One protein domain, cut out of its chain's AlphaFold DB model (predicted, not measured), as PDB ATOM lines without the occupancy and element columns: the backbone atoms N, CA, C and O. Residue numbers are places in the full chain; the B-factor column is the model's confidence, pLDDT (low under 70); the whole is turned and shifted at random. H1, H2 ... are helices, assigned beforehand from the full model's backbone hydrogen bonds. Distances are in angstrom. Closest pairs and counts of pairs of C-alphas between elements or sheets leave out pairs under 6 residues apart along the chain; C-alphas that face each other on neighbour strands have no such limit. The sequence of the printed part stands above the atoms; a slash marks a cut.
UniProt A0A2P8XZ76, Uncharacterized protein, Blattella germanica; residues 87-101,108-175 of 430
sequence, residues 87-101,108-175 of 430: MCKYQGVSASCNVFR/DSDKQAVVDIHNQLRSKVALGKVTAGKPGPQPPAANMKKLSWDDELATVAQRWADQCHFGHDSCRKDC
ATOM      1  N   MET A  87     227.706 211.614 119.504       77.56
ATOM      2  CA  MET A  87     228.377 212.624 120.342       77.56
ATOM      3  C   MET A  87     228.885 213.849 119.569       77.56
ATOM      4  O   MET A  87     229.121 214.891 120.174       77.56
ATOM      5  N   CYS A  88     229.036 213.747 118.247       80.19
ATOM      6  CA  CYS A  88     229.401 214.867 117.377       80.19
ATOM      7  C   CYS A  88     228.162 215.611 116.880       80.19
ATOM      8  O   CYS A  88     228.108 216.841 116.886       80.19
ATOM      9  N   LYS A  89     227.149 214.842 116.471       79.81
ATOM     10  CA  LYS A  89     225.924 215.333 115.842       79.81
ATOM     11  C   LYS A  89     225.016 216.102 116.803       79.81
ATOM     12  O   LYS A  89     224.296 216.999 116.369       79.81
ATOM     13  N   TYR A  90     225.052 215.769 118.094       80.19
ATOM     14  CA  TYR A  90     224.160 216.340 119.098       80.19
ATOM     15  C   TYR A  90     224.936 216.895 120.296       80.19
ATOM     16  O   TYR A  90     225.737 216.203 120.916       80.19
ATOM     17  N   GLN A  91     224.660 218.150 120.659       74.69
ATOM     18  CA  GLN A  91     225.354 218.858 121.746       74.69
ATOM     19  C   GLN A  91     224.575 218.847 123.075       74.69
ATOM     20  O   GLN A  91     225.147 219.057 124.147       74.69
ATOM     21  N   GLY A  92     223.276 218.538 123.050       75.00
ATOM     22  CA  GLY A  92     222.388 218.610 124.213       75.00
ATOM     23  C   GLY A  92     221.079 217.849 124.019       75.00
ATOM     24  O   GLY A  92     220.931 217.089 123.060       75.00
ATOM     25  N   VAL A  93     220.142 218.095 124.936       81.38
ATOM     26  CA  VAL A  93     218.739 217.695 124.791       81.38
ATOM     27  C   VAL A  93     218.111 218.499 123.652       81.38
ATOM     28  O   VAL A  93     218.235 219.723 123.610       81.38
ATOM     29  N   SER A  94     217.453 217.815 122.721       82.75
ATOM     30  CA  SER A  94     216.758 218.438 121.596       82.75
ATOM     31  C   SER A  94     215.498 219.176 122.048       82.75
ATOM     32  O   SER A  94     214.797 218.748 122.966       82.75
ATOM     33  N   ALA A  95     215.130 220.232 121.319       82.81
ATOM     34  CA  ALA A  95     213.844 220.906 121.485       82.81
ATOM     35  C   ALA A  95     212.640 219.957 121.290       82.81
ATOM     36  O   ALA A  95     211.594 220.168 121.900       82.81
ATOM     37  N   SER A  96     212.791 218.868 120.518       83.75
ATOM     38  CA  SER A  96     211.767 217.815 120.374       83.75
ATOM     39  C   SER A  96     211.394 217.135 121.696       83.75
ATOM     40  O   SER A  96     210.299 216.582 121.798       83.75
ATOM     41  N   CYS A  97     212.255 217.194 122.718       77.06
ATOM     42  CA  CYS A  97     211.962 216.629 124.030       77.06
ATOM     43  C   CYS A  97     210.944 217.427 124.853       77.06
ATOM     44  O   CYS A  97     210.450 216.865 125.825       77.06
ATOM     45  N   ASN A  98     210.596 218.669 124.472       63.41
ATOM     46  CA  ASN A  98     209.584 219.549 125.092       63.41
ATOM     47  C   ASN A  98     209.655 219.673 126.632       63.41
ATOM     48  O   ASN A  98     210.110 220.686 127.155       63.41
ATOM     49  N   VAL A  99     209.181 218.651 127.349       65.94
ATOM     50  CA  VAL A  99     209.263 218.475 128.802       65.94
ATOM     51  C   VAL A  99     209.671 217.027 129.088       65.94
ATOM     52  O   VAL A  99     208.893 216.102 128.849       65.94
ATOM     53  N   PHE A 100     210.864 216.824 129.649       58.06
ATOM     54  CA  PHE A 100     211.328 215.528 130.153       58.06
ATOM     55  C   PHE A 100     211.343 215.540 131.689       58.06
ATOM     56  O   PHE A 100     211.624 216.568 132.298       58.06
ATOM     57  N   ARG A 101     211.002 214.408 132.322       53.34
ATOM     58  CA  ARG A 101     210.946 214.278 133.798       53.34
ATOM     59  C   ARG A 101     212.199 213.667 134.419       53.34
ATOM     60  O   ARG A 101     212.455 213.884 135.590       53.34
ATOM     61  N   ASP A 108     223.709 203.769 140.747       77.81
ATOM     62  CA  ASP A 108     224.409 202.484 140.645       77.81
ATOM     63  C   ASP A 108     223.451 201.287 140.813       77.81
ATOM     64  O   ASP A 108     223.666 200.247 140.189       77.81
ATOM     65  N   SER A 109     222.345 201.441 141.560       73.38
ATOM     66  CA  SER A 109     221.280 200.424 141.632       73.38
ATOM     67  C   SER A 109     220.644 200.160 140.271       73.38
ATOM     68  O   SER A 109     220.360 199.013 139.933       73.38
ATOM     69  N   ASP A 110     220.439 201.212 139.482       76.44
ATOM     70  CA  ASP A 110     219.725 201.144 138.211       76.44
ATOM     71  C   ASP A 110     220.670 200.680 137.105       76.44
ATOM     72  O   ASP A 110     220.301 199.818 136.307       76.44
ATOM     73  N   LYS A 111     221.926 201.155 137.122       87.62
ATOM     74  CA  LYS A 111     223.020 200.616 136.303       87.62
ATOM     75  C   LYS A 111     223.143 199.100 136.496       87.62
ATOM     76  O   LYS A 111     223.120 198.334 135.527       87.62
ATOM     77  N   GLN A 112     223.196 198.656 137.754       84.25
ATOM     78  CA  GLN A 112     223.298 197.245 138.114       84.25
ATOM     79  C   GLN A 112     222.033 196.463 137.727       84.25
ATOM     80  O   GLN A 112     222.142 195.405 137.109       84.25
ATOM     81  N   ALA A 113     220.834 196.994 137.993       85.25
ATOM     82  CA  ALA A 113     219.570 196.355 137.622       85.25
ATOM     83  C   ALA A 113     219.428 196.179 136.101       85.25
ATOM     84  O   ALA A 113     219.011 195.112 135.644       85.25
ATOM     85  N   VAL A 114     219.825 197.177 135.302       85.69
ATOM     86  CA  VAL A 114     219.861 197.078 133.835       85.69
ATOM     87  C   VAL A 114     220.787 195.941 133.404       85.69
ATOM     88  O   VAL A 114     220.366 195.075 132.629       85.69
ATOM     89  N   VAL A 115     222.017 195.889 133.922       89.56
ATOM     90  CA  VAL A 115     222.993 194.832 133.600       89.56
ATOM     91  C   VAL A 115     222.501 193.451 134.035       89.56
ATOM     92  O   VAL A 115     222.626 192.485 133.277       89.56
ATOM     93  N   ASP A 116     221.895 193.333 135.214       87.50
ATOM     94  CA  ASP A 116     221.396 192.065 135.742       87.50
ATOM     95  C   ASP A 116     220.190 191.543 134.964       87.50
ATOM     96  O   ASP A 116     220.167 190.363 134.611       87.50
ATOM     97  N   ILE A 117     219.227 192.398 134.607       87.06
ATOM     98  CA  ILE A 117     218.083 192.013 133.767       87.06
ATOM     99  C   ILE A 117     218.575 191.519 132.397       87.06
ATOM    100  O   ILE A 117     218.166 190.443 131.945       87.06
ATOM    101  N   HIS A 118     219.508 192.235 131.760       88.94
ATOM    102  CA  HIS A 118     220.092 191.794 130.490       88.94
ATOM    103  C   HIS A 118     220.843 190.465 130.636       88.94
ATOM    104  O   HIS A 118     220.663 189.565 129.815       88.94
ATOM    105  N   ASN A 119     221.638 190.290 131.693       91.00
ATOM    106  CA  ASN A 119     222.365 189.047 131.947       91.00
ATOM    107  C   ASN A 119     221.436 187.862 132.260       91.00
ATOM    108  O   ASN A 119     221.695 186.749 131.798       91.00
ATOM    109  N   GLN A 120     220.319 188.079 132.960       89.50
ATOM    110  CA  GLN A 120     219.289 187.057 133.171       89.50
ATOM    111  C   GLN A 120     218.638 186.622 131.849       89.50
ATOM    112  O   GLN A 120     218.440 185.425 131.625       89.50
ATOM    113  N   LEU A 121     218.329 187.563 130.950       87.62
ATOM    114  CA  LEU A 121     217.779 187.255 129.624       87.62
ATOM    115  C   LEU A 121     218.802 186.529 128.736       87.62
ATOM    116  O   LEU A 121     218.480 185.491 128.157       87.62
ATOM    117  N   ARG A 122     220.053 187.004 128.698       91.62
ATOM    118  CA  ARG A 122     221.171 186.351 127.991       91.62
ATOM    119  C   ARG A 122     221.406 184.927 128.492       91.62
ATOM    120  O   ARG A 122     221.571 184.025 127.678       91.62
ATOM    121  N   SER A 123     221.332 184.702 129.806       91.12
ATOM    122  CA  SER A 123     221.420 183.373 130.422       91.12
ATOM    123  C   SER A 123     220.265 182.453 130.001       91.12
ATOM    124  O   SER A 123     220.500 181.307 129.618       91.12
ATOM    125  N   LYS A 124     219.017 182.950 129.967       89.06
ATOM    126  CA  LYS A 124     217.869 182.175 129.453       89.06
ATOM    127  C   LYS A 124     218.067 181.747 127.995       89.06
ATOM    128  O   LYS A 124     217.757 180.602 127.675       89.06
ATOM    129  N   VAL A 125     218.597 182.627 127.139       89.81
ATOM    130  CA  VAL A 125     218.936 182.290 125.742       89.81
ATOM    131  C   VAL A 125     220.073 181.270 125.690       89.81
ATOM    132  O   VAL A 125     219.914 180.235 125.057       89.81
ATOM    133  N   ALA A 126     221.184 181.502 126.397       91.56
ATOM    134  CA  ALA A 126     222.335 180.594 126.423       91.56
ATOM    135  C   ALA A 126     221.952 179.162 126.833       91.56
ATOM    136  O   ALA A 126     222.378 178.200 126.200       91.56
ATOM    137  N   LEU A 127     221.077 179.029 127.835       93.62
ATOM    138  CA  LEU A 127     220.562 177.755 128.342       93.62
ATOM    139  C   LEU A 127     219.437 177.133 127.487       93.62
ATOM    140  O   LEU A 127     218.864 176.130 127.904       93.62
ATOM    141  N   GLY A 128     219.060 177.728 126.347       91.00
ATOM    142  CA  GLY A 128     217.977 177.226 125.487       91.00
ATOM    143  C   GLY A 128     216.583 177.279 126.129       91.00
ATOM    144  O   GLY A 128     215.685 176.544 125.731       91.00
ATOM    145  N   LYS A 129     216.384 178.130 127.145       90.31
ATOM    146  CA  LYS A 129     215.135 178.232 127.930       90.31
ATOM    147  C   LYS A 129     214.109 179.208 127.338       90.31
ATOM    148  O   LYS A 129     213.079 179.460 127.960       90.31
ATOM    149  N   VAL A 130     214.381 179.792 126.170       88.06
ATOM    150  CA  VAL A 130     213.495 180.760 125.502       88.06
ATOM    151  C   VAL A 130     212.671 180.048 124.432       88.06
ATOM    152  O   VAL A 130     213.151 179.756 123.344       88.06
ATOM    153  N   THR A 131     211.401 179.788 124.743       84.62
ATOM    154  CA  THR A 131     210.470 179.076 123.850       84.62
ATOM    155  C   THR A 131     209.968 179.917 122.671       84.62
ATOM    156  O   THR A 131     209.448 179.366 121.704       84.62
ATOM    157  N   ALA A 132     210.132 181.241 122.724       76.31
ATOM    158  CA  ALA A 132     209.784 182.147 121.633       76.31
ATOM    159  C   ALA A 132     210.793 182.059 120.473       76.31
ATOM    160  O   ALA A 132     211.991 181.930 120.700       76.31
ATOM    161  N   GLY A 133     210.306 182.171 119.236       74.81
ATOM    162  CA  GLY A 133     211.104 182.205 118.005       74.81
ATOM    163  C   GLY A 133     210.213 182.057 116.766       74.81
ATOM    164  O   GLY A 133     209.058 181.643 116.885       74.81
ATOM    165  N   LYS A 134     210.719 182.406 115.576       71.31
ATOM    166  CA  LYS A 134     210.032 182.187 114.287       71.31
ATOM    167  C   LYS A 134     211.025 181.722 113.203       71.31
ATOM    168  O   LYS A 134     211.675 182.578 112.608       71.31
ATOM    169  N   PRO A 135     211.119 180.408 112.914       76.94
ATOM    170  CA  PRO A 135     210.558 179.297 113.695       76.94
ATOM    171  C   PRO A 135     211.160 179.246 115.112       76.94
ATOM    172  O   PRO A 135     212.258 179.746 115.340       76.94
ATOM    173  N   GLY A 136     210.412 178.710 116.078       69.88
ATOM    174  CA  GLY A 136     210.838 178.596 117.480       69.88
ATOM    175  C   GLY A 136     211.102 177.144 117.898       69.88
ATOM    176  O   GLY A 136     210.655 176.232 117.199       69.88
ATOM    177  N   PRO A 137     211.776 176.910 119.040       82.69
ATOM    178  CA  PRO A 137     212.262 177.898 120.016       82.69
ATOM    179  C   PRO A 137     213.576 178.588 119.599       82.69
ATOM    180  O   PRO A 137     214.251 178.146 118.671       82.69
ATOM    181  N   GLN A 138     213.959 179.662 120.298       86.81
ATOM    182  CA  GLN A 138     215.256 180.322 120.107       86.81
ATOM    183  C   GLN A 138     216.399 179.344 120.458       86.81
ATOM    184  O   GLN A 138     216.410 178.811 121.573       86.81
ATOM    185  N   PRO A 139     217.379 179.109 119.562       89.56
ATOM    186  CA  PRO A 139     218.460 178.161 119.820       89.56
ATOM    187  C   PRO A 139     219.386 178.611 120.968       89.56
ATOM    188  O   PRO A 139     219.587 179.817 121.159       89.56
ATOM    189  N   PRO A 140     219.984 177.656 121.712       91.94
ATOM    190  CA  PRO A 140     220.976 177.946 122.744       91.94
ATOM    191  C   PRO A 140     222.250 178.566 122.156       91.94
ATOM    192  O   PRO A 140     222.622 178.299 121.012       91.94
ATOM    193  N   ALA A 141     222.946 179.374 122.957       91.75
ATOM    194  CA  ALA A 141     224.126 180.128 122.532       91.75
ATOM    195  C   ALA A 141     225.387 179.689 123.292       91.75
ATOM    196  O   ALA A 141     225.486 179.879 124.504       91.75
ATOM    197  N   ALA A 142     226.370 179.147 122.566       89.62
ATOM    198  CA  ALA A 142     227.580 178.550 123.142       89.62
ATOM    199  C   ALA A 142     228.617 179.563 123.676       89.62
ATOM    200  O   ALA A 142     229.442 179.209 124.511       89.62
ATOM    201  N   ASN A 143     228.592 180.817 123.209       85.75
ATOM    202  CA  ASN A 143     229.594 181.852 123.503       85.75
ATOM    203  C   ASN A 143     228.978 183.159 124.052       85.75
ATOM    204  O   ASN A 143     229.491 184.256 123.825       85.75
ATOM    205  N   MET A 144     227.858 183.057 124.773       89.38
ATOM    206  CA  MET A 144     227.137 184.208 125.323       89.38
ATOM    207  C   MET A 144     227.917 184.885 126.469       89.38
ATOM    208  O   MET A 144     227.795 184.495 127.630       89.38
ATOM    209  N   LYS A 145     228.698 185.930 126.160       85.00
ATOM    210  CA  LYS A 145     229.424 186.737 127.165       85.00
ATOM    211  C   LYS A 145     228.467 187.371 128.194       85.00
ATOM    212  O   LYS A 145     227.379 187.822 127.821       85.00
ATOM    213  N   LYS A 146     228.885 187.466 129.462       79.31
ATOM    214  CA  LYS A 146     228.217 188.305 130.478       79.31
ATOM    215  C   LYS A 146     228.519 189.782 130.185       79.31
ATOM    216  O   LYS A 146     229.635 190.092 129.783       79.31
ATOM    217  N   LEU A 147     227.538 190.664 130.362       84.81
ATOM    218  CA  LEU A 147     227.709 192.116 130.261       84.81
ATOM    219  C   LEU A 147     228.139 192.712 131.609       84.81
ATOM    220  O   LEU A 147     227.698 192.237 132.661       84.81
ATOM    221  N   SER A 148     228.939 193.772 131.546       85.50
ATOM    222  CA  SER A 148     229.196 194.752 132.607       85.50
ATOM    223  C   SER A 148     228.563 196.096 132.224       85.50
ATOM    224  O   SER A 148     228.135 196.269 131.082       85.50
ATOM    225  N   TRP A 149     228.468 197.026 133.176       84.56
ATOM    226  CA  TRP A 149     228.142 198.418 132.863       84.56
ATOM    227  C   TRP A 149     229.368 199.119 132.271       84.56
ATOM    228  O   TRP A 149     230.492 198.781 132.644       84.56
ATOM    229  N   ASP A 150     229.128 200.093 131.400       81.12
ATOM    230  CA  ASP A 150     230.132 201.012 130.876       81.12
ATOM    231  C   ASP A 150     229.550 202.438 130.836       81.12
ATOM    232  O   ASP A 150     228.425 202.643 130.367       81.12
ATOM    233  N   ASP A 151     230.286 203.413 131.376       78.88
ATOM    234  CA  ASP A 151     229.813 204.797 131.511       78.88
ATOM    235  C   ASP A 151     230.010 205.642 130.231       78.88
ATOM    236  O   ASP A 151     229.280 206.624 130.038       78.88
ATOM    237  N   GLU A 152     230.916 205.267 129.318       72.38
ATOM    238  CA  GLU A 152     231.065 205.934 128.016       72.38
ATOM    239  C   GLU A 152     229.900 205.552 127.095       72.38
ATOM    240  O   GLU A 152     229.168 206.426 126.622       72.38
ATOM    241  N   LEU A 153     229.630 204.254 126.935       78.81
ATOM    242  CA  LEU A 153     228.480 203.737 126.192       78.81
ATOM    243  C   LEU A 153     227.153 204.259 126.750       78.81
ATOM    244  O   LEU A 153     226.261 204.620 125.978       78.81
ATOM    245  N   ALA A 154     227.017 204.364 128.076       83.50
ATOM    246  CA  ALA A 154     225.849 204.985 128.699       83.50
ATOM    247  C   ALA A 154     225.716 206.477 128.344       83.50
ATOM    248  O   ALA A 154     224.604 206.962 128.116       83.50
ATOM    249  N   THR A 155     226.833 207.199 128.241       78.81
ATOM    250  CA  THR A 155     226.862 208.610 127.829       78.81
ATOM    251  C   THR A 155     226.454 208.775 126.362       78.81
ATOM    252  O   THR A 155     225.612 209.627 126.059       78.81
ATOM    253  N   VAL A 156     226.964 207.929 125.457       77.81
ATOM    254  CA  VAL A 156     226.564 207.911 124.036       77.81
ATOM    255  C   VAL A 156     225.076 207.565 123.895       77.81
ATOM    256  O   VAL A 156     224.338 208.265 123.201       77.81
ATOM    257  N   ALA A 157     224.597 206.543 124.611       84.06
ATOM    258  CA  ALA A 157     223.190 206.147 124.601       84.06
ATOM    259  C   ALA A 157     222.266 207.256 125.135       84.06
ATOM    260  O   ALA A 157     221.219 207.529 124.540       84.06
ATOM    261  N   GLN A 158     222.660 207.951 126.210       87.31
ATOM    262  CA  GLN A 158     221.896 209.088 126.718       87.31
ATOM    263  C   GLN A 158     221.874 210.247 125.718       87.31
ATOM    264  O   GLN A 158     220.845 210.904 125.579       87.31
ATOM    265  N   ARG A 159     222.960 210.479 124.969       85.00
ATOM    266  CA  ARG A 159     222.997 211.512 123.927       85.00
ATOM    267  C   ARG A 159     222.021 211.240 122.775       85.00
ATOM    268  O   ARG A 159     221.492 212.192 122.201       85.00
ATOM    269  N   TRP A 160     221.739 209.976 122.467       88.00
ATOM    270  CA  TRP A 160     220.665 209.612 121.539       88.00
ATOM    271  C   TRP A 160     219.273 209.765 122.168       88.00
ATOM    272  O   TRP A 160     218.382 210.358 121.560       88.00
ATOM    273  N   ALA A 161     219.085 209.301 123.409       87.75
ATOM    274  CA  ALA A 161     217.816 209.441 124.134       87.75
ATOM    275  C   ALA A 161     217.395 210.915 124.311       87.75
ATOM    276  O   ALA A 161     216.216 211.246 124.174       87.75
ATOM    277  N   ASP A 162     218.372 211.804 124.506       87.75
ATOM    278  CA  ASP A 162     218.261 213.269 124.519       87.75
ATOM    279  C   ASP A 162     217.625 213.871 123.250       87.75
ATOM    280  O   ASP A 162     217.277 215.048 123.253       87.75
ATOM    281  N   GLN A 163     217.473 213.112 122.159       89.88
ATOM    282  CA  GLN A 163     216.826 213.592 120.933       89.88
ATOM    283  C   GLN A 163     215.313 213.302 120.903       89.88
ATOM    284  O   GLN A 163     214.609 213.792 120.019       89.88
ATOM    285  N   CYS A 164     214.797 212.507 121.849       85.19
ATOM    286  CA  CYS A 164     213.389 212.094 121.955       85.19
ATOM    287  C   CYS A 164     212.768 211.566 120.646       85.19
ATOM    288  O   CYS A 164     211.563 211.673 120.413       85.19
ATOM    289  N   HIS A 165     213.594 210.954 119.794       87.12
ATOM    290  CA  HIS A 165     213.175 210.294 118.565       87.12
ATOM    291  C   HIS A 165     213.214 208.778 118.765       87.12
ATOM    292  O   HIS A 165     214.257 208.203 119.065       87.12
ATOM    293  N   PHE A 166     212.066 208.117 118.599       84.00
ATOM    294  CA  PHE A 166     211.995 206.662 118.693       84.00
ATOM    295  C   PHE A 166     212.693 206.022 117.485       84.00
ATOM    296  O   PHE A 166     212.214 206.123 116.356       84.00
ATOM    297  N   GLY A 167     213.826 205.367 117.729       84.56
ATOM    298  CA  GLY A 167     214.635 204.727 116.698       84.56
ATOM    299  C   GLY A 167     216.039 204.397 117.195       84.56
ATOM    300  O   GLY A 167     216.316 204.425 118.395       84.56
ATOM    301  N   HIS A 168     216.933 204.107 116.254       80.25
ATOM    302  CA  HIS A 168     218.355 203.884 116.508       80.25
ATOM    303  C   HIS A 168     219.174 204.989 115.848       80.25
ATOM    304  O   HIS A 168     218.841 205.427 114.746       80.25
ATOM    305  N   ASP A 169     220.262 205.399 116.492       80.44
ATOM    306  CA  ASP A 169     221.274 206.222 115.849       80.44
ATOM    307  C   ASP A 169     222.044 205.438 114.778       80.44
ATOM    308  O   ASP A 169     222.172 204.207 114.807       80.44
ATOM    309  N   SER A 170     222.567 206.192 113.813       81.50
ATOM    310  CA  SER A 170     223.377 205.685 112.707       81.50
ATOM    311  C   SER A 170     224.787 205.279 113.136       81.50
ATOM    312  O   SER A 170     225.359 204.381 112.523       81.50
ATOM    313  N   CYS A 171     225.359 205.909 114.171       78.19
ATOM    314  CA  CYS A 171     226.689 205.566 114.669       78.19
ATOM    315  C   CYS A 171     226.887 205.924 116.154       78.19
ATOM    316  O   CYS A 171     226.751 207.082 116.543       78.19
ATOM    317  N   ARG A 172     227.248 204.911 116.955       71.31
ATOM    318  CA  ARG A 172     227.328 204.943 118.432       71.31
ATOM    319  C   ARG A 172     228.483 204.115 119.011       71.31
ATOM    320  O   ARG A 172     228.352 203.536 120.084       71.31
ATOM    321  N   LYS A 173     229.564 203.960 118.247       70.19
ATOM    322  CA  LYS A 173     230.741 203.177 118.657       70.19
ATOM    323  C   LYS A 173     231.500 203.883 119.783       70.19
ATOM    324  O   LYS A 173     231.579 205.109 119.758       70.19
ATOM    325  N   ASP A 174     232.054 203.129 120.718       58.50
ATOM    326  CA  ASP A 174     233.077 203.602 121.653       58.50
ATOM    327  C   ASP A 174     234.479 203.419 121.041       58.50
ATOM    328  O   ASP A 174     234.636 202.855 119.952       58.50
ATOM    329  N   CYS A 175     235.504 203.937 121.717       53.88
ATOM    330  CA  CYS A 175     236.899 203.687 121.352       53.88
ATOM    331  C   CYS A 175     237.493 202.441 122.040       53.88
ATOM    332  O   CYS A 175     238.525 201.946 121.590       53.88
TER     333      CYS A 175
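Overview. This is residues 87 to 101 and 108 to 175 of the 430 residues of an uncharacterized protein of Blattella germanica (UniProt A0A2P8XZ76). What is the main picture? There is little regular structure: a loose, two-ended model with short helix H2 and the unnamed stretches 87 to 101 and 162 to 175 towards one end, while longer helix H1 runs towards the other end. Residues 127 to 150 loop beyond H1 and fold back along it to H2. How large is it? The printed part has 83 residues, 30 of them in H1 and then H2, with no named strand; it is all helix and only just elongated, 44 by 29 by 28 A, with a radius of gyration of the C-alphas of 16.6 A.

Arrangement. Do the helices meet? H1, residues 108 to 126, and H2, residues 151 to 161, are apart, with no C-alphas within 8 A. Are their backbones complete? Every O i to N i+4 pair is within hydrogen-bond range in both.

Along the chain. Where is H1? It runs 26.2 A from C-alpha 108 at (224.409, 202.484, 140.645). Where is H2? It runs 14.8 A to C-alpha 161 at (217.816, 209.441, 124.134).

Size, cuts and confidence. Is anything missing? Residues 102 to 107 are not printed; C-alphas 101 and 108 are 19.2 A apart. Which link is long? H1 to H2, 24 residues. Where is confidence low? The pLDDT is under 70 at residues 98 to 101, 136 and 174 to 175.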